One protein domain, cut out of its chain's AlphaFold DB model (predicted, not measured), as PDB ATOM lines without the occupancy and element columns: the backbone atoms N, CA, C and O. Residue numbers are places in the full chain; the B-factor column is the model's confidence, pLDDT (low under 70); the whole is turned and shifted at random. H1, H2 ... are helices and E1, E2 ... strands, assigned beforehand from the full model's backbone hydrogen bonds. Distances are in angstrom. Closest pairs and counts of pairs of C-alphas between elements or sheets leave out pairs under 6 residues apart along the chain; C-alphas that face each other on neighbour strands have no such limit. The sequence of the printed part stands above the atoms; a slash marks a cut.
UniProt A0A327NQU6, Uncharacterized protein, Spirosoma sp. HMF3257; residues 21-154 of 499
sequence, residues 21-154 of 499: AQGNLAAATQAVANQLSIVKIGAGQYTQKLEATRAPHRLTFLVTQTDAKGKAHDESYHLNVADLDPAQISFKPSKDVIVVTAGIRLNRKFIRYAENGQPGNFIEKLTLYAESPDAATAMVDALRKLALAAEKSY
ATOM      1  N   ALA A  21     220.566 270.017 381.739       52.53
ATOM      2  CA  ALA A  21     219.890 268.843 381.173       52.53
ATOM      3  C   ALA A  21     219.459 267.832 382.255       52.53
ATOM      4  O   ALA A  21     218.358 267.287 382.197       52.53
ATOM      5  N   GLN A  22     220.284 267.639 383.291       57.97
ATOM      6  CA  GLN A  22     219.989 266.711 384.390       57.97
ATOM      7  C   GLN A  22     218.834 267.190 385.279       57.97
ATOM      8  O   GLN A  22     218.059 266.367 385.769       57.97
ATOM      9  N   GLY A  23     218.669 268.509 385.441       69.31
ATOM     10  CA  GLY A  23     217.587 269.077 386.251       69.31
ATOM     11  C   GLY A  23     216.187 268.715 385.739       69.31
ATOM     12  O   GLY A  23     215.293 268.440 386.536       69.31
ATOM     13  N   ASN A  24     216.001 268.645 384.416       86.25
ATOM     14  CA  ASN A  24     214.694 268.347 383.825       86.25
ATOM     15  C   ASN A  24     214.306 266.865 383.979       86.25
ATOM     16  O   ASN A  24     213.172 266.554 384.336       86.25
ATOM     17  N   LEU A  25     215.253 265.940 383.780       92.38
ATOM     18  CA  LEU A  25     214.995 264.505 383.942       92.38
ATOM     19  C   LEU A  25     214.699 264.132 385.401       92.38
ATOM     20  O   LEU A  25     213.770 263.369 385.662       92.38
ATOM     21  N   ALA A  26     215.437 264.701 386.356       93.00
ATOM     22  CA  ALA A  26     215.182 264.482 387.779       93.00
ATOM     23  C   ALA A  26     213.787 264.987 388.187       93.00
ATOM     24  O   ALA A  26     213.029 264.260 388.830       93.00
ATOM     25  N   ALA A  27     213.408 266.192 387.746       94.19
ATOM     26  CA  ALA A  27     212.077 266.742 387.996       94.19
ATOM     27  C   ALA A  27     210.965 265.888 387.363       94.19
ATOM     28  O   ALA A  27     209.954 265.620 388.011       94.19
ATOM     29  N   ALA A  28     211.153 265.413 386.127       96.56
ATOM     30  CA  ALA A  28     210.193 264.536 385.462       96.56
ATOM     31  C   ALA A  28     210.070 263.165 386.155       96.56
ATOM     32  O   ALA A  28     208.966 262.641 386.294       96.56
ATOM     33  N   THR A  29     211.182 262.616 386.651       96.44
ATOM     34  CA  THR A  29     211.202 261.370 387.435       96.44
ATOM     35  C   THR A  29     210.420 261.540 388.737       96.44
ATOM     36  O   THR A  29     209.553 260.724 389.050       96.44
ATOM     37  N   GLN A  30     210.653 262.641 389.460       96.19
ATOM     38  CA  GLN A  30     209.906 262.960 390.675       96.19
ATOM     39  C   GLN A  30     208.415 263.180 390.391       96.19
ATOM     40  O   GLN A  30     207.570 262.756 391.176       96.19
ATOM     41  N   ALA A  31     208.073 263.806 389.261       97.12
ATOM     42  CA  ALA A  31     206.684 263.995 388.861       97.12
ATOM     43  C   ALA A  31     205.961 262.653 388.680       97.12
ATOM     44  O   ALA A  31     204.835 262.530 389.150       97.12
ATOM     45  N   VAL A  32     206.607 261.649 388.072       97.75
ATOM     46  CA  VAL A  32     206.057 260.285 387.979       97.75
ATOM     47  C   VAL A  32     205.938 259.647 389.358       97.75
ATOM     48  O   VAL A  32     204.870 259.140 389.682       97.75
ATOM     49  N   ALA A  33     206.980 259.722 390.194       97.12
ATOM     50  CA  ALA A  33     206.946 259.173 391.551       97.12
ATOM     51  C   ALA A  33     205.779 259.738 392.383       97.12
ATOM     52  O   ALA A  33     205.118 258.990 393.094       97.12
ATOM     53  N   ASN A  34     205.469 261.030 392.235       97.62
ATOM     54  CA  ASN A  34     204.346 261.679 392.917       97.62
ATOM     55  C   ASN A  34     202.965 261.190 392.441       97.62
ATOM     56  O   ASN A  34     201.989 261.387 393.158       97.62
ATOM     57  N   GLN A  35     202.865 260.591 391.247       97.94
ATOM     58  CA  GLN A  35     201.623 259.977 390.757       97.94
ATOM     59  C   GLN A  35     201.474 258.511 391.189       97.94
ATOM     60  O   GLN A  35     200.406 257.931 391.008       97.94
ATOM     61  N   LEU A  36     202.523 257.888 391.740       97.31
ATOM     62  CA  LEU A  36     202.454 256.514 392.233       97.31
ATOM     63  C   LEU A  36     201.837 256.505 393.636       97.31
ATOM     64  O   LEU A  36     202.498 256.799 394.629       97.31
ATOM     65  N   SER A  37     200.553 256.158 393.711       94.25
ATOM     66  CA  SER A  37     199.813 255.972 394.960       94.25
ATOM     67  C   SER A  37     199.432 254.502 395.179       94.25
ATOM     68  O   SER A  37     199.586 253.646 394.299       94.25
ATOM     69  N   ILE A  38     198.948 254.199 396.388       97.06
ATOM     70  CA  ILE A  38     198.303 252.915 396.679       97.06
ATOM     71  C   ILE A  38     196.927 252.919 396.012       97.06
ATOM     72  O   ILE A  38     196.109 253.786 396.302       97.06
ATOM     73  N   VAL A  39     196.655 251.928 395.168       97.31
ATOM     74  CA  VAL A  39     195.386 251.803 394.441       97.31
ATOM     75  C   VAL A  39     194.572 250.664 395.039       97.31
ATOM     76  O   VAL A  39     194.983 249.507 394.965       97.31
ATOM     77  N   LYS A  40     193.426 250.973 395.651       95.19
ATOM     78  CA  LYS A  40     192.550 249.978 396.296       95.19
ATOM     79  C   LYS A  40     191.592 249.345 395.291       95.19
ATOM     80  O   LYS A  40     191.012 250.051 394.476       95.19
ATOM     81  N   ILE A  41     191.399 248.028 395.383       91.81
ATOM     82  CA  ILE A  41     190.512 247.256 394.500       91.81
ATOM     83  C   ILE A  41     189.749 246.224 395.313       91.81
ATOM     84  O   ILE A  41     190.298 245.190 395.699       91.81
ATOM     85  N   GLY A  42     188.472 246.496 395.579       89.06
ATOM     86  CA  GLY A  42     187.674 245.664 396.476       89.06
ATOM     87  C   GLY A  42     188.374 245.505 397.832       89.06
ATOM     88  O   GLY A  42     188.584 246.485 398.539       89.06
ATOM     89  N   ALA A  43     188.757 244.270 398.169       91.69
ATOM     90  CA  ALA A  43     189.503 243.944 399.388       91.69
ATOM     91  C   ALA A  43     191.035 243.846 399.197       91.69
ATOM     92  O   ALA A  43     191.743 243.555 400.156       91.69
ATOM     93  N   GLY A  44     191.549 244.058 397.982       94.69
ATOM     94  CA  GLY A  44     192.980 244.077 397.669       94.69
ATOM     95  C   GLY A  44     193.516 245.479 397.363       94.69
ATOM     96  O   GLY A  44     192.781 246.470 397.380       94.69
ATOM     97  N   GLN A  45     194.810 245.568 397.059       96.88
ATOM     98  CA  GLN A  45     195.468 246.822 396.679       96.88
ATOM     99  C   GLN A  45     196.699 246.600 395.790       96.88
ATOM    100  O   GLN A  45     197.341 245.556 395.872       96.88
ATOM    101  N   TYR A  46     197.066 247.609 395.001       97.62
ATOM    102  CA  TYR A  46     198.382 247.726 394.373       97.62
ATOM    103  C   TYR A  46     199.210 248.786 395.100       97.62
ATOM    104  O   TYR A  46     198.764 249.921 395.260       97.62
ATOM    105  N   THR A  47     200.426 248.433 395.506       97.94
ATOM    106  CA  THR A  47     201.440 249.376 395.996       97.94
ATOM    107  C   THR A  47     202.498 249.548 394.922       97.94
ATOM    108  O   THR A  47     203.019 248.556 394.422       97.94
ATOM    109  N   GLN A  48     202.819 250.787 394.558       98.12
ATOM    110  CA  GLN A  48     203.713 251.079 393.439       98.12
ATOM    111  C   GLN A  48     204.837 252.006 393.888       98.12
ATOM    112  O   GLN A  48     204.597 252.950 394.640       98.12
ATOM    113  N   LYS A  49     206.063 251.739 393.443       97.31
ATOM    114  CA  LYS A  49     207.240 252.554 393.755       97.31
ATOM    115  C   LYS A  49     208.133 252.713 392.535       97.31
ATOM    116  O   LYS A  49     208.146 251.868 391.644       97.31
ATOM    117  N   LEU A  50     208.892 253.802 392.536       97.19
ATOM    118  CA  LEU A  50     209.902 254.105 391.535       97.19
ATOM    119  C   LEU A  50     211.257 254.226 392.220       97.19
ATOM    120  O   LEU A  50     211.410 255.019 393.148       97.19
ATOM    121  N   GLU A  51     212.232 253.473 391.736       94.62
ATOM    122  CA  GLU A  51     213.611 253.526 392.201       94.62
ATOM    123  C   GLU A  51     214.507 254.004 391.058       94.62
ATOM    124  O   GLU A  51     214.518 253.441 389.959       94.62
ATOM    125  N   ALA A  52     215.251 255.081 391.308       87.06
ATOM    126  CA  ALA A  52     216.267 255.550 390.381       87.06
ATOM    127  C   ALA A  52     217.523 254.687 390.519       87.06
ATOM    128  O   ALA A  52     217.979 254.405 391.627       87.06
ATOM    129  N   THR A  53     218.111 254.300 389.391       86.44
ATOM    130  CA  THR A  53     219.421 253.644 389.398       86.44
ATOM    131  C   THR A  53     220.544 254.682 389.297       86.44
ATOM    132  O   THR A  53     220.310 255.890 389.231       86.44
ATOM    133  N   ARG A  54     221.801 254.223 389.259       82.25
ATOM    134  CA  ARG A  54     222.970 255.103 389.089       82.25
ATOM    135  C   ARG A  54     222.911 255.935 387.800       82.25
ATOM    136  O   ARG A  54     223.457 257.035 387.772       82.25
ATOM    137  N   ALA A  55     222.285 255.416 386.744       86.56
ATOM    138  CA  ALA A  55     222.063 256.159 385.512       86.56
ATOM    139  C   ALA A  55     220.657 256.784 385.544       86.56
ATOM    140  O   ALA A  55     219.679 256.053 385.686       86.56
ATOM    141  N   PRO A  56     220.513 258.110 385.365       87.62
ATOM    142  CA  PRO A  56     219.247 258.805 385.623       87.62
ATOM    143  C   PRO A  56     218.115 258.443 384.648       87.62
ATOM    144  O   PRO A  56     216.954 258.706 384.932       87.62
ATOM    145  N   HIS A  57     218.439 257.853 383.494       91.88
ATOM    146  CA  HIS A  57     217.475 257.358 382.504       91.88
ATOM    147  C   HIS A  57     217.098 255.882 382.714       91.88
ATOM    148  O   HIS A  57     216.176 255.394 382.069       91.88
ATOM    149  N   ARG A  58     217.793 255.156 383.599       94.62
ATOM    150  CA  ARG A  58     217.469 253.774 383.965       94.62
ATOM    151  C   ARG A  58     216.699 253.776 385.273       94.62
ATOM    152  O   ARG A  58     217.242 254.170 386.310       94.62
ATOM    153  N   LEU A  59     215.460 253.313 385.221       96.69
ATOM    154  CA  LEU A  59     214.571 253.277 386.375       96.69
ATOM    155  C   LEU A  59     214.056 251.861 386.613       96.69
ATOM    156  O   LEU A  59     213.933 251.063 385.679       96.69
ATOM    157  N   THR A  60     213.720 251.594 387.869       97.81
ATOM    158  CA  THR A  60     213.050 250.372 388.297       97.81
ATOM    159  C   THR A  60     211.679 250.735 388.854       97.81
ATOM    160  O   THR A  60     211.576 251.471 389.834       97.81
ATOM    161  N   PHE A  61     210.618 250.227 388.232       98.25
ATOM    162  CA  PHE A  61     209.261 250.320 388.769       98.25
ATOM    163  C   PHE A  61     208.953 249.035 389.528       98.25
ATOM    164  O   PHE A  61     209.128 247.947 388.983       98.25
ATOM    165  N   LEU A  62     208.501 249.165 390.768       98.31
ATOM    166  CA  LEU A  62     208.090 248.059 391.627       98.31
ATOM    167  C   LEU A  62     206.580 248.122 391.816       98.31
ATOM    168  O   LEU A  62     206.056 249.179 392.175       98.31
ATOM    169  N   VAL A  63     205.890 247.008 391.599       98.38
ATOM    170  CA  VAL A  63     204.445 246.885 391.787       98.38
ATOM    171  C   VAL A  63     204.167 245.668 392.655       98.38
ATOM    172  O   VAL A  63     204.476 244.553 392.270       98.38
ATOM    173  N   THR A  64     203.554 245.876 393.813       98.25
ATOM    174  CA  THR A  64     203.120 244.803 394.712       98.25
ATOM    175  C   THR A  64     201.601 244.751 394.722       98.25
ATOM    176  O   THR A  64     200.948 245.668 395.231       98.25
ATOM    177  N   GLN A  65     201.023 243.677 394.198       97.31
ATOM    178  CA  GLN A  65     199.607 243.367 394.342       97.31
ATOM    179  C   GLN A  65     199.382 242.593 395.641       97.31
ATOM    180  O   GLN A  65     199.975 241.545 395.852       97.31
ATOM    181  N   THR A  66     198.503 243.076 396.514       97.06
ATOM    182  CA  THR A  66     198.063 242.353 397.715       97.06
ATOM    183  C   THR A  66     196.608 241.938 397.545       97.06
ATOM    184  O   THR A  66     195.749 242.792 397.309       97.06
ATOM    185  N   ASP A  67     196.323 240.640 397.643       94.50
ATOM    186  CA  ASP A  67     194.955 240.124 397.565       94.50
ATOM    187  C   ASP A  67     194.176 240.305 398.884       94.50
ATOM    188  O   ASP A  67     194.714 240.720 399.911       94.50
ATOM    189  N   ALA A  68     192.888 239.949 398.870       92.94
ATOM    190  CA  ALA A  68     192.011 240.030 400.040       92.94
ATOM    191  C   ALA A  68     192.463 239.166 401.238       92.94
ATOM    192  O   ALA A  68     191.968 239.344 402.348       92.94
ATOM    193  N   LYS A  69     193.364 238.200 401.016       94.00
ATOM    194  CA  LYS A  69     193.928 237.310 402.039       94.00
ATOM    195  C   LYS A  69     195.296 237.795 402.529       94.00
ATOM    196  O   LYS A  69     195.926 237.104 403.326       94.00
ATOM    197  N   GLY A  70     195.760 238.953 402.057       93.69
ATOM    198  CA  GLY A  70     197.069 239.505 402.388       93.69
ATOM    199  C   GLY A  70     198.231 238.849 401.640       93.69
ATOM    200  O   GLY A  70     199.383 239.104 401.982       93.69
ATOM    201  N   LYS A  71     197.972 238.006 400.631       95.69
ATOM    202  CA  LYS A  71     199.039 237.420 399.815       95.69
ATOM    203  C   LYS A  71     199.558 238.474 398.840       95.69
ATOM    204  O   LYS A  71     198.781 239.035 398.069       95.69
ATOM    205  N   ALA A  72     200.865 238.715 398.884       97.00
ATOM    206  CA  ALA A  72     201.553 239.624 397.980       97.00
ATOM    207  C   ALA A  72     202.021 238.908 396.703       97.00
ATOM    208  O   ALA A  72     202.389 237.730 396.732       97.00
ATOM    209  N   HIS A  73     202.003 239.642 395.600       97.25
ATOM    210  CA  HIS A  73     202.582 239.296 394.312       97.25
ATOM    211  C   HIS A  73     203.379 240.506 393.833       97.25
ATOM    212  O   HIS A  73     202.821 241.595 393.702       97.25
ATOM    213  N   ASP A  74     204.684 240.323 393.665       98.06
ATOM    214  CA  ASP A  74     205.609 241.408 393.354       98.06
ATOM    215  C   ASP A  74     206.026 241.361 391.888       98.06
ATOM    216  O   ASP A  74     206.452 240.327 391.378       98.06
ATOM    217  N   GLU A  75     206.005 242.509 391.232       98.44
ATOM    218  CA  GLU A  75     206.511 242.715 389.886       98.44
ATOM    219  C   GLU A  75     207.574 243.812 389.899       98.44
ATOM    220  O   GLU A  75     207.429 244.838 390.568       98.44
ATOM    221  N   SER A  76     208.644 243.626 389.127       98.12
ATOM    222  CA  SER A  76     209.630 244.679 388.887       98.12
ATOM    223  C   SER A  76     209.907 244.856 387.401       98.12
ATOM    224  O   SER A  76     210.071 243.883 386.665       98.12
ATOM    225  N   TYR A  77     209.978 246.112 386.975       98.31
ATOM    226  CA  TYR A  77     210.209 246.523 385.599       98.31
ATOM    227  C   TYR A  77     211.476 247.371 385.559       98.31
ATOM    228  O   TYR A  77     211.489 248.486 386.079       98.31
ATOM    229  N   HIS A  78     212.536 246.860 384.938       97.38
ATOM    230  CA  HIS A  78     213.808 247.565 384.781       97.38
ATOM    231  C   HIS A  78     213.954 247.975 383.322       97.38
ATOM    232  O   HIS A  78     213.972 247.121 382.431       97.38
ATOM    233  N   LEU A  79     214.029 249.277 383.066       97.50
ATOM    234  CA  LEU A  79     214.065 249.813 381.709       97.50
ATOM    235  C   LEU A  79     214.830 251.129 381.620       97.50
ATOM    236  O   LEU A  79     214.947 251.877 382.593       97.50
ATOM    237  N   ASN A  80     215.292 251.428 380.411       96.75
ATOM    238  CA  ASN A  80     215.694 252.768 380.027       96.75
ATOM    239  C   ASN A  80     214.441 253.549 379.606       96.75
ATOM    240  O   ASN A  80     213.799 253.219 378.612       96.75
ATOM    241  N   VAL A  81     214.061 254.582 380.357       97.00
ATOM    242  CA  VAL A  81     212.836 255.347 380.069       97.00
ATOM    243  C   VAL A  81     212.923 256.190 378.796       97.00
ATOM    244  O   VAL A  81     211.885 256.615 378.293       97.00
ATOM    245  N   ALA A  82     214.118 256.376 378.225       96.50
ATOM    246  CA  ALA A  82     214.270 256.952 376.888       96.50
ATOM    247  C   ALA A  82     213.715 256.030 375.782       96.50
ATOM    248  O   ALA A  82     213.386 256.504 374.695       96.50
ATOM    249  N   ASP A  83     213.572 254.728 376.060       97.06
ATOM    250  CA  ASP A  83     213.021 253.755 375.114       97.06
ATOM    251  C   ASP A  83     211.490 253.793 375.038       97.06
ATOM    252  O   ASP A  83     210.904 253.225 374.112       97.06
ATOM    253  N   LEU A  84     210.827 254.453 375.993       98.12
ATOM    254  CA  LEU A  84     209.379 254.619 375.967       98.12
ATOM    255  C   LEU A  84     208.961 255.449 374.748       98.12
ATOM    256  O   LEU A  84     209.617 256.419 374.351       98.12
ATOM    257  N   ASP A  85     207.841 255.063 374.151       98.25
ATOM    258  CA  ASP A  85     207.176 255.831 373.108       98.25
ATOM    259  C   ASP A  85     206.066 256.676 373.750       98.25
ATOM    260  O   ASP A  85     205.051 256.107 374.161       98.25
ATOM    261  N   PRO A  86     206.204 258.017 373.826       98.00
ATOM    262  CA  PRO A  86     205.177 258.888 374.398       98.00
ATOM    263  C   PRO A  86     203.783 258.696 373.775       98.00
ATOM    264  O   PRO A  86     202.773 258.896 374.460       98.00
ATOM    265  N   ALA A  87     203.711 258.288 372.500       98.06
ATOM    266  CA  ALA A  87     202.458 258.030 371.797       98.06
ATOM    267  C   ALA A  87     201.808 256.694 372.199       98.06
ATOM    268  O   ALA A  87     200.594 256.543 372.075       98.06
ATOM    269  N   GLN A  88     202.584 255.745 372.729       98.12
ATOM    270  CA  GLN A  88     202.085 254.464 373.243       98.12
ATOM    271  C   GLN A  88     201.805 254.478 374.752       98.12
ATOM    272  O   GLN A  88     201.598 253.421 375.351       98.12
ATOM    273  N   ILE A  89     201.794 255.658 375.378       98.56
ATOM    274  CA  ILE A  89     201.409 255.820 376.781       98.56
ATOM    275  C   ILE A  89     199.925 256.165 376.840       98.56
ATOM    276  O   ILE A  89     199.491 257.194 376.310       98.56
ATOM    277  N   SER A  90     199.142 255.291 377.461       98.50
ATOM    278  CA  SER A  90     197.688 255.409 377.559       98.50
ATOM    279  C   SER A  90     197.161 254.682 378.792       98.50
ATOM    280  O   SER A  90     197.903 253.978 379.478       98.50
ATOM    281  N   PHE A  91     195.873 254.846 379.076       98.44
ATOM    282  CA  PHE A  91     195.197 254.073 380.106       98.44
ATOM    283  C   PHE A  91     193.880 253.507 379.591       98.44
ATOM    284  O   PHE A  91     193.288 254.022 378.642       98.44
ATOM    285  N   LYS A  92     193.411 252.443 380.240       98.06
ATOM    286  CA  LYS A  92     192.081 251.880 380.010       98.06
ATOM    287  C   LYS A  92     191.450 251.425 381.329       98.06
ATOM    288  O   LYS A  92     192.159 250.865 382.171       98.06
ATOM    289  N   PRO A  93     190.133 251.606 381.513       96.94
ATOM    290  CA  PRO A  93     189.416 250.959 382.603       96.94
ATOM    291  C   PRO A  93     189.525 249.430 382.492       96.94
ATOM    292  O   PRO A  93     189.417 248.865 381.401       96.94
ATOM    293  N   SER A  94     189.739 248.750 383.613       94.81
ATOM    294  CA  SER A  94     189.785 247.293 383.705       94.81
ATOM    295  C   SER A  94     189.151 246.836 385.015       94.81
ATOM    296  O   SER A  94     189.784 246.858 386.068       94.81
ATOM    297  N   LYS A  95     187.888 246.397 384.943       89.94
ATOM    298  CA  LYS A  95     187.076 246.069 386.127       89.94
ATOM    299  C   LYS A  95     187.057 247.260 387.097       89.94
ATOM    300  O   LYS A  95     186.611 248.334 386.710       89.94
ATOM    301  N   ASP A  96     187.601 247.074 388.293       91.25
ATOM    302  CA  ASP A  96     187.580 248.036 389.393       91.25
ATOM    303  C   ASP A  96     188.866 248.883 389.471       91.25
ATOM    304  O   ASP A  96     189.111 249.546 390.474       91.25
ATOM    305  N   VAL A  97     189.726 248.837 388.445       95.19
ATOM    306  CA  VAL A  97     190.976 249.607 388.390       95.19
ATOM    307  C   VAL A  97     191.188 250.238 387.025       95.19
ATOM    308  O   VAL A  97     190.685 249.755 386.012       95.19
ATOM    309  N   ILE A  98     191.978 251.305 386.972       97.81
ATOM    310  CA  ILE A  98     192.463 251.860 385.713       97.81
ATOM    311  C   ILE A  98     193.901 251.420 385.494       97.81
ATOM    312  O   ILE A  98     194.773 251.669 386.323       97.81
ATOM    313  N   VAL A  99     194.140 250.759 384.364       98.44
ATOM    314  CA  VAL A  99     195.460 250.256 383.982       98.44
ATOM    315  C   VAL A  99     196.119 251.280 383.073       98.44
ATOM    316  O   VAL A  99     195.600 251.565 381.992       98.44
ATOM    317  N   VAL A 100     197.259 251.809 383.503       98.69
ATOM    318  CA  VAL A 100     198.131 252.698 382.734       98.69
ATOM    319  C   VAL A 100     199.225 251.846 382.097       98.69
ATOM    320  O   VAL A 100     199.923 251.108 382.783       98.69
ATOM    321  N   THR A 101     199.382 251.933 380.779       98.56
ATOM    322  CA  THR A 101     200.421 251.199 380.045       98.56
ATOM    323  C   THR A 101     201.345 252.157 379.319       98.56
ATOM    324  O   THR A 101     200.864 253.092 378.680       98.56
ATOM    325  N   ALA A 102     202.650 251.895 379.363       98.62
ATOM    326  CA  ALA A 102     203.653 252.625 378.592       98.62
ATOM    327  C   ALA A 102     204.445 251.651 377.709       98.62
ATOM    328  O   ALA A 102     205.171 250.794 378.215       98.62
ATOM    329  N   GLY A 103     204.253 251.751 376.391       98.19
ATOM    330  CA  GLY A 103     204.934 250.914 375.404       98.19
ATOM    331  C   GLY A 103     206.328 251.414 375.030       98.19
ATOM    332  O   GLY A 103     206.605 252.613 375.045       98.19
ATOM    333  N   ILE A 104     207.205 250.473 374.687       97.81
ATOM    334  CA  ILE A 104     208.535 250.737 374.136       97.81
ATOM    335  C   ILE A 104     208.436 251.001 372.631       97.81
ATOM    336  O   ILE A 104     207.702 250.317 371.910       97.81
ATOM    337  N   ARG A 105     209.233 251.949 372.128       95.94
ATOM    338  CA  ARG A 105     209.319 252.273 370.696       95.94
ATOM    339  C   ARG A 105     209.541 251.027 369.852       95.94
ATOM    340  O   ARG A 105     210.349 250.154 370.178       95.94
ATOM    341  N   LEU A 106     208.838 250.973 368.721       95.50
ATOM    342  CA  LEU A 106     208.873 249.841 367.787       95.50
ATOM    343  C   LEU A 106     208.468 248.499 368.434       95.50
ATOM    344  O   LEU A 106     208.826 247.447 367.908       95.50
ATOM    345  N   ASN A 107     207.743 248.525 369.562       96.25
ATOM    346  CA  ASN A 107     207.298 247.351 370.322       96.25
ATOM    347  C   ASN A 107     208.446 246.384 370.668       96.25
ATOM    348  O   ASN A 107     208.285 245.163 370.636       96.25
ATOM    349  N   ARG A 108     209.641 246.917 370.951       95.62
ATOM    350  CA  ARG A 108     210.802 246.090 371.302       95.62
ATOM    351  C   ARG A 108     210.686 245.584 372.738       95.62
ATOM    352  O   ARG A 108     210.291 246.313 373.645       95.62
ATOM    353  N   LYS A 109     211.096 244.336 372.956       97.44
ATOM    354  CA  LYS A 109     211.129 243.702 374.279       97.44
ATOM    355  C   LYS A 109     212.386 244.111 375.044       97.44
ATOM    356  O   LYS A 109     213.350 243.355 375.094       97.44
ATOM    357  N   PHE A 110     212.388 245.331 375.572       97.44
ATOM    358  CA  PHE A 110     213.534 245.941 376.260       97.44
ATOM    359  C   PHE A 110     213.279 246.250 377.735       97.44
ATOM    360  O   PHE A 110     214.139 246.814 378.403       97.44
ATOM    361  N   ILE A 111     212.131 245.845 378.274       98.06
ATOM    362  CA  ILE A 111     211.871 245.933 379.707       98.06
ATOM    363  C   ILE A 111     212.234 244.591 380.323       98.06
ATOM    364  O   ILE A 111     211.608 243.576 380.014       98.06
ATOM    365  N   ARG A 112     213.241 244.583 381.198       97.25
ATOM    366  CA  ARG A 112     213.556 243.405 382.003       97.25
ATOM    367  C   ARG A 112     212.504 243.295 383.101       97.25
ATOM    368  O   ARG A 112     212.381 244.192 383.930       97.25
ATOM    369  N   TYR A 113     211.749 242.204 383.079       97.31
ATOM    370  CA  TYR A 113     210.672 241.929 384.024       97.31
ATOM    371  C   TYR A 113     211.119 240.877 385.042       97.31
ATOM    372  O   TYR A 113     211.872 239.962 384.703       97.31
ATOM    373  N   ALA A 114     210.661 240.995 386.282       96.44
ATOM    374  CA  ALA A 114     210.780 239.932 387.273       96.44
ATOM    375  C   ALA A 114     209.502 239.833 388.100       96.44
ATOM    376  O   ALA A 114     208.902 240.856 388.427       96.44
ATOM    377  N   GLU A 115     209.139 238.608 388.461       97.00
ATOM    378  CA  GLU A 115     207.932 238.264 389.205       97.00
ATOM    379  C   GLU A 115     208.337 237.527 390.486       97.00
ATOM    380  O   GLU A 115     209.045 236.520 390.437       97.00
ATOM    381  N   ASN A 116     207.935 238.035 391.650       96.62
ATOM    382  CA  ASN A 116     208.299 237.511 392.970       96.62
ATOM    383  C   ASN A 116     209.821 237.319 393.137       96.62
ATOM    384  O   ASN A 116     210.299 236.302 393.644       96.62
ATOM    385  N   GLY A 117     210.594 238.287 392.632       93.50
ATOM    386  CA  GLY A 117     212.059 238.265 392.630       93.50
ATOM    387  C   GLY A 117     212.696 237.305 391.618       93.50
ATOM    388  O   GLY A 117     213.920 237.293 391.494       93.50
ATOM    389  N   GLN A 118     211.908 236.528 390.871       93.44
ATOM    390  CA  GLN A 118     212.406 235.627 389.833       93.44
ATOM    391  C   GLN A 118     212.459 236.347 388.479       93.44
ATOM    392  O   GLN A 118     211.443 236.904 388.055       93.44
ATOM    393  N   PRO A 119     213.608 236.355 387.774       93.25
ATOM    394  CA  PRO A 119     213.703 236.930 386.436       93.25
ATOM    395  C   PRO A 119     212.694 236.290 385.479       93.25
ATOM    396  O   PRO A 119     212.655 235.069 385.330       93.25
ATOM    397  N   GLY A 120     211.880 237.125 384.841       94.56
ATOM    398  CA  GLY A 120     210.936 236.726 383.810       94.56
ATOM    399  C   GLY A 120     211.445 237.060 382.410       94.56
ATOM    400  O   GLY A 120     212.589 237.472 382.205       94.56
ATOM    401  N   ASN A 121     210.562 236.901 381.425       97.25
ATOM    402  CA  ASN A 121     210.879 237.260 380.049       97.25
ATOM    403  C   ASN A 121     210.964 238.780 379.878       97.25
ATOM    404  O   ASN A 121     210.202 239.518 380.492       97.25
ATOM    405  N   PHE A 122     211.807 239.249 378.963       97.88
ATOM    406  CA  PHE A 122     211.747 240.629 378.499       97.88
ATOM    407  C   PHE A 122     210.373 240.936 377.887       97.88
ATOM    408  O   PHE A 122     209.848 240.169 377.070       97.88
ATOM    409  N   ILE A 123     209.814 242.089 378.249       98.25
ATOM    410  CA  ILE A 123     208.508 242.564 377.787       98.25
ATOM    411  C   ILE A 123     208.625 243.931 377.106       98.25
ATOM    412  O   ILE A 123     209.660 244.596 377.156       98.25
ATOM    413  N   GLU A 124     207.559 244.338 376.422       98.00
ATOM    414  CA  GLU A 124     207.507 245.561 375.606       98.00
ATOM    415  C   GLU A 124     206.689 246.699 376.238       98.00
ATOM    416  O   GLU A 124     206.621 247.789 375.672       98.00
ATOM    417  N   LYS A 125     206.033 246.452 377.383       98.38
ATOM    418  CA  LYS A 125     205.143 247.414 378.050       98.38
ATOM    419  C   LYS A 125     205.344 247.414 379.559       98.38
ATOM    420  O   LYS A 125     205.357 246.357 380.180       98.38
ATOM    421  N   LEU A 126     205.456 248.608 380.126       98.50
ATOM    422  CA  LEU A 126     205.310 248.855 381.557       98.50
ATOM    423  C   LEU A 126     203.814 248.925 381.882       98.50
ATOM    424  O   LEU A 126     203.068 249.576 381.145       98.50
ATOM    425  N   THR A 127     203.400 248.293 382.979       98.50
ATOM    426  CA  THR A 127     202.021 248.335 383.481       98.50
ATOM    427  C   THR A 127     201.999 248.943 384.877       98.50
ATOM    428  O   THR A 127     202.737 248.512 385.755       98.50
ATOM    429  N   LEU A 128     201.152 249.951 385.060       98.56
ATOM    430  CA  LEU A 128     200.905 250.654 386.315       98.56
ATOM    431  C   LEU A 128     199.393 250.818 386.520       98.56
ATOM    432  O   LEU A 128     198.590 250.552 385.621       98.56
ATOM    433  N   TYR A 129     198.997 251.271 387.702       98.31
ATOM    434  CA  TYR A 129     197.604 251.331 388.132       98.31
ATOM    435  C   TYR A 129     197.257 252.702 388.710       98.31
ATOM    436  O   TYR A 129     198.081 253.333 389.372       98.31
ATOM    437  N   ALA A 130     196.016 253.135 388.498       98.06
ATOM    438  CA  ALA A 130     195.458 254.365 389.051       98.06
ATOM    439  C   ALA A 130     194.044 254.131 389.610       98.06
ATOM    440  O   ALA A 130     193.300 253.279 389.117       98.06
ATOM    441  N   GLU A 131     193.678 254.903 390.635       96.12
ATOM    442  CA  GLU A 131     192.383 254.800 391.326       96.12
ATOM    443  C   GLU A 131     191.238 255.532 390.611       96.12
ATOM    444  O   GLU A 131     190.070 255.213 390.820       96.12
ATOM    445  N   SER A 132     191.557 256.512 389.762       96.00
ATOM    446  CA  SER A 132     190.573 257.345 389.073       96.00
ATOM    447  C   SER A 132     191.062 257.768 387.684       96.00
ATOM    448  O   SER A 132     192.273 257.756 387.429       96.00
ATOM    449  N   PRO A 133     190.152 258.128 386.753       97.19
ATOM    450  CA  PRO A 133     190.543 258.570 385.413       97.19
ATOM    451  C   PRO A 133     191.446 259.809 385.430       97.19
ATOM    452  O   PRO A 133     192.353 259.922 384.603       97.19
ATOM    453  N   ASP A 134     191.248 260.703 386.400       97.69
ATOM    454  CA  ASP A 134     192.061 261.910 386.566       97.69
ATOM    455  C   ASP A 134     193.489 261.560 387.001       97.69
ATOM    456  O   ASP A 134     194.453 262.033 386.398       97.69
ATOM    457  N   ALA A 135     193.639 260.659 387.981       97.19
ATOM    458  CA  ALA A 135     194.946 260.156 388.403       97.19
ATOM    459  C   ALA A 135     195.659 259.409 387.262       97.19
ATOM    460  O   ALA A 135     196.858 259.588 387.047       97.19
ATOM    461  N   ALA A 136     194.919 258.618 386.479       98.31
ATOM    462  CA  ALA A 136     195.460 257.934 385.307       98.31
ATOM    463  C   ALA A 136     195.950 258.926 384.241       98.31
ATOM    464  O   ALA A 136     197.031 258.746 383.681       98.31
ATOM    465  N   THR A 137     195.191 259.994 383.994       98.44
ATOM    466  CA  THR A 137     195.566 261.067 383.061       98.44
ATOM    467  C   THR A 137     196.839 261.774 383.525       98.44
ATOM    468  O   THR A 137     197.788 261.902 382.750       98.44
ATOM    469  N   ALA A 138     196.914 262.147 384.806       98.31
ATOM    470  CA  ALA A 138     198.098 262.774 385.386       98.31
ATOM    471  C   ALA A 138     199.338 261.864 385.312       98.31
ATOM    472  O   ALA A 138     200.430 262.330 384.975       98.31
ATOM    473  N   MET A 139     199.174 260.559 385.558       98.56
ATOM    474  CA  MET A 139     200.242 259.568 385.416       98.56
ATOM    475  C   MET A 139     200.711 259.430 383.961       98.56
ATOM    476  O   MET A 139     201.916 259.430 383.711       98.56
ATOM    477  N   VAL A 140     199.788 259.365 382.993       98.75
ATOM    478  CA  VAL A 140     200.120 259.335 381.557       98.75
ATOM    479  C   VAL A 140     200.917 260.576 381.156       98.75
ATOM    480  O   VAL A 140     201.958 260.452 380.507       98.75
ATOM    481  N   ASP A 141     200.482 261.765 381.569       98.50
ATOM    482  CA  ASP A 141     201.176 263.013 381.253       98.50
ATOM    483  C   ASP A 141     202.566 263.085 381.896       98.50
ATOM    484  O   ASP A 141     203.526 263.534 381.260       98.50
ATOM    485  N   ALA A 142     202.701 262.613 383.139       98.44
ATOM    486  CA  ALA A 142     203.985 262.533 383.825       98.44
ATOM    487  C   ALA A 142     204.947 261.565 383.112       98.44
ATOM    488  O   ALA A 142     206.091 261.933 382.837       98.44
ATOM    489  N   LEU A 143     204.480 260.369 382.738       98.50
ATOM    490  CA  LEU A 143     205.280 259.377 382.012       98.50
ATOM    491  C   LEU A 143     205.704 259.879 380.626       98.50
ATOM    492  O   LEU A 143     206.847 259.670 380.225       98.50
ATOM    493  N   ARG A 144     204.831 260.595 379.903       98.56
ATOM    494  CA  ARG A 144     205.180 261.220 378.614       98.56
ATOM    495  C   ARG A 144     206.281 262.262 378.766       98.56
ATOM    496  O   ARG A 144     207.237 262.261 377.993       98.56
ATOM    497  N   LYS A 145     206.173 263.138 379.771       97.81
ATOM    498  CA  LYS A 145     207.212 264.136 380.073       97.81
ATOM    499  C   LYS A 145     208.531 263.468 380.452       97.81
ATOM    500  O   LYS A 145     209.575 263.907 379.978       97.81
ATOM    501  N   LEU A 146     208.479 262.398 381.248       97.31
ATOM    502  CA  LEU A 146     209.648 261.601 381.609       97.31
ATOM    503  C   LEU A 146     210.317 260.988 380.377       97.31
ATOM    504  O   LEU A 146     211.513 261.185 380.198       97.31
ATOM    505  N   ALA A 147     209.559 260.322 379.505       97.19
ATOM    506  CA  ALA A 147     210.084 259.725 378.278       97.19
ATOM    507  C   ALA A 147     210.782 260.769 377.383       97.19
ATOM    508  O   ALA A 147     211.906 260.555 376.937       97.19
ATOM    509  N   LEU A 148     210.164 261.941 377.193       96.31
ATOM    510  CA  LEU A 148     210.739 263.041 376.406       96.31
ATOM    511  C   LEU A 148     211.986 263.662 377.057       96.31
ATOM    512  O   LEU A 148     212.935 264.028 376.362       96.31
ATOM    513  N   ALA A 149     211.993 263.821 378.382       95.50
ATOM    514  CA  ALA A 149     213.156 264.327 379.109       95.50
ATOM    515  C   ALA A 149     214.310 263.315 379.085       95.50
ATOM    516  O   ALA A 149     215.469 263.706 378.924       95.50
ATOM    517  N   ALA A 150     213.999 262.024 379.199       95.00
ATOM    518  CA  ALA A 150     214.970 260.945 379.145       95.00
ATOM    519  C   ALA A 150     215.588 260.822 377.755       95.00
ATOM    520  O   ALA A 150     216.806 260.763 377.660       95.00
ATOM    521  N   GLU A 151     214.790 260.884 376.686       93.62
ATOM    522  CA  GLU A 151     215.285 260.880 375.304       93.62
ATOM    523  C   GLU A 151     216.309 261.992 375.051       93.62
ATOM    524  O   GLU A 151     217.365 261.744 374.480       93.62
ATOM    525  N   LYS A 152     216.033 263.213 375.521       91.69
ATOM    526  CA  LYS A 152     216.963 264.346 375.376       91.69
ATOM    527  C   LYS A 152     218.253 264.185 376.178       91.69
ATOM    528  O   LYS A 152     219.251 264.808 375.834       91.69
ATOM    529  N   SER A 153     218.203 263.421 377.266       88.00
ATOM    530  CA  SER A 153     219.325 263.242 378.195       88.00
ATOM    531  C   SER A 153     220.126 261.972 377.913       88.00
ATOM    532  O   SER A 153     221.257 261.838 378.380       88.00
ATOM    533  N   TYR A 154     219.526 261.008 377.215       89.44
ATOM    534  CA  TYR A 154     220.136 259.736 376.886       89.44
ATOM    535  C   TYR A 154     221.026 259.902 375.661       89.44
ATOM    536  O   TYR A 154     220.572 260.205 374.558       89.44
TER     537      TYR A 154
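AT A GLANCE: This is residues 21 to 154 of the 499 residues of an uncharacterized protein of Spirosoma sp. HMF3257 (UniProt A0A327NQU6). What shape do these atoms make? A twisted, curled wall of five strands, E1 E2 E3 E4 E7, meets a smaller sheet of three, E5 E6 E8, whose edge strand E8 runs over the larger sheet near E2, E3 and E4. Two helices lie side by side, opposite ways, with H2 along the smaller sheet and H1 along E2 of the larger. What is the make-up? The 134 printed residues are of mixed class, with two named helices and eight named strands in the order H1 E1 E2 E3 E4 E5 E6 E7 E8 H2; both sheets are antiparallel. The whole is compact, with a radius of gyration of the C-alphas of 14.2 A and spans of 45 by 33 by 26 A.

IN THESE COORDINATES: Where is the larger sheet? E1 is residues 39 to 41, E2 44 to 52 and 27.0 A long, E3 58 to 66 and E4 72 to 80, each 26.4 A long, and E7 112 to 115; C-alpha 44 is at (192.980, 244.077, 397.669). Where is the smaller sheet? E5 is residues 84 to 94, 22.3 A long, and bends by 81 degrees at residue 87; E6 is 97 to 104, 22.6 A, and E8 125 to 130, 16.2 A. Where are the helices? H1, residues 21 to 35, is 22.5 A long from C-alpha 21 at (219.890, 268.843, 381.173), and H2, residues 133 to 153, is 30.0 A long and ends at C-alpha 153 at (219.325, 263.242, 378.195).

HOW THE PARTS SIT: How is the larger sheet paired? E1 E2 E3 E4 form a meander, each strand the antiparallel neighbour of the one before, with N 39 and O 46 at 2.9 A, N 47 and O 64 at 2.8 A, and N 61 and O 77 at 2.9 A. E7, an edge strand, is the antiparallel neighbour of E4, with N 76 of E4 and O 114 of E7 within hydrogen-bond range at 2.9 A. How does the smaller sheet stand? E5 and E6 are antiparallel neighbours, with N 92 and O 99 within hydrogen-bond range at 2.9 A, and E6 and E8 are antiparallel neighbours too, with N 100 and O 128 within hydrogen-bond range at 2.8 A. The closest C-alphas of E4 and E8 are those of Tyr 77 and Leu 126, 6.8 A apart. How do the helices stand? H2 is on the smaller sheet at a height of 7.5 A, over E5 and E6, and H1 is on the larger at 10.4 A, over E2. H1 and H2 touch, closest at the C-alphas of Ala 28 and Leu 146, 4.9 A, at a shallow tilt of 20 degrees, opposite ways. Every O i to N i+4 pair of H2 is within hydrogen-bond range, and 10 of 11 in H1.

THE WHOLE: How large is it? The two C-alphas farthest apart, those of Ala 21 and Lys 69, are 45.9 A apart. Is it unbroken and confident? The printed part has no cut and no long link, its mean pLDDT is 95.2, and residues 21 to 23 are under 70.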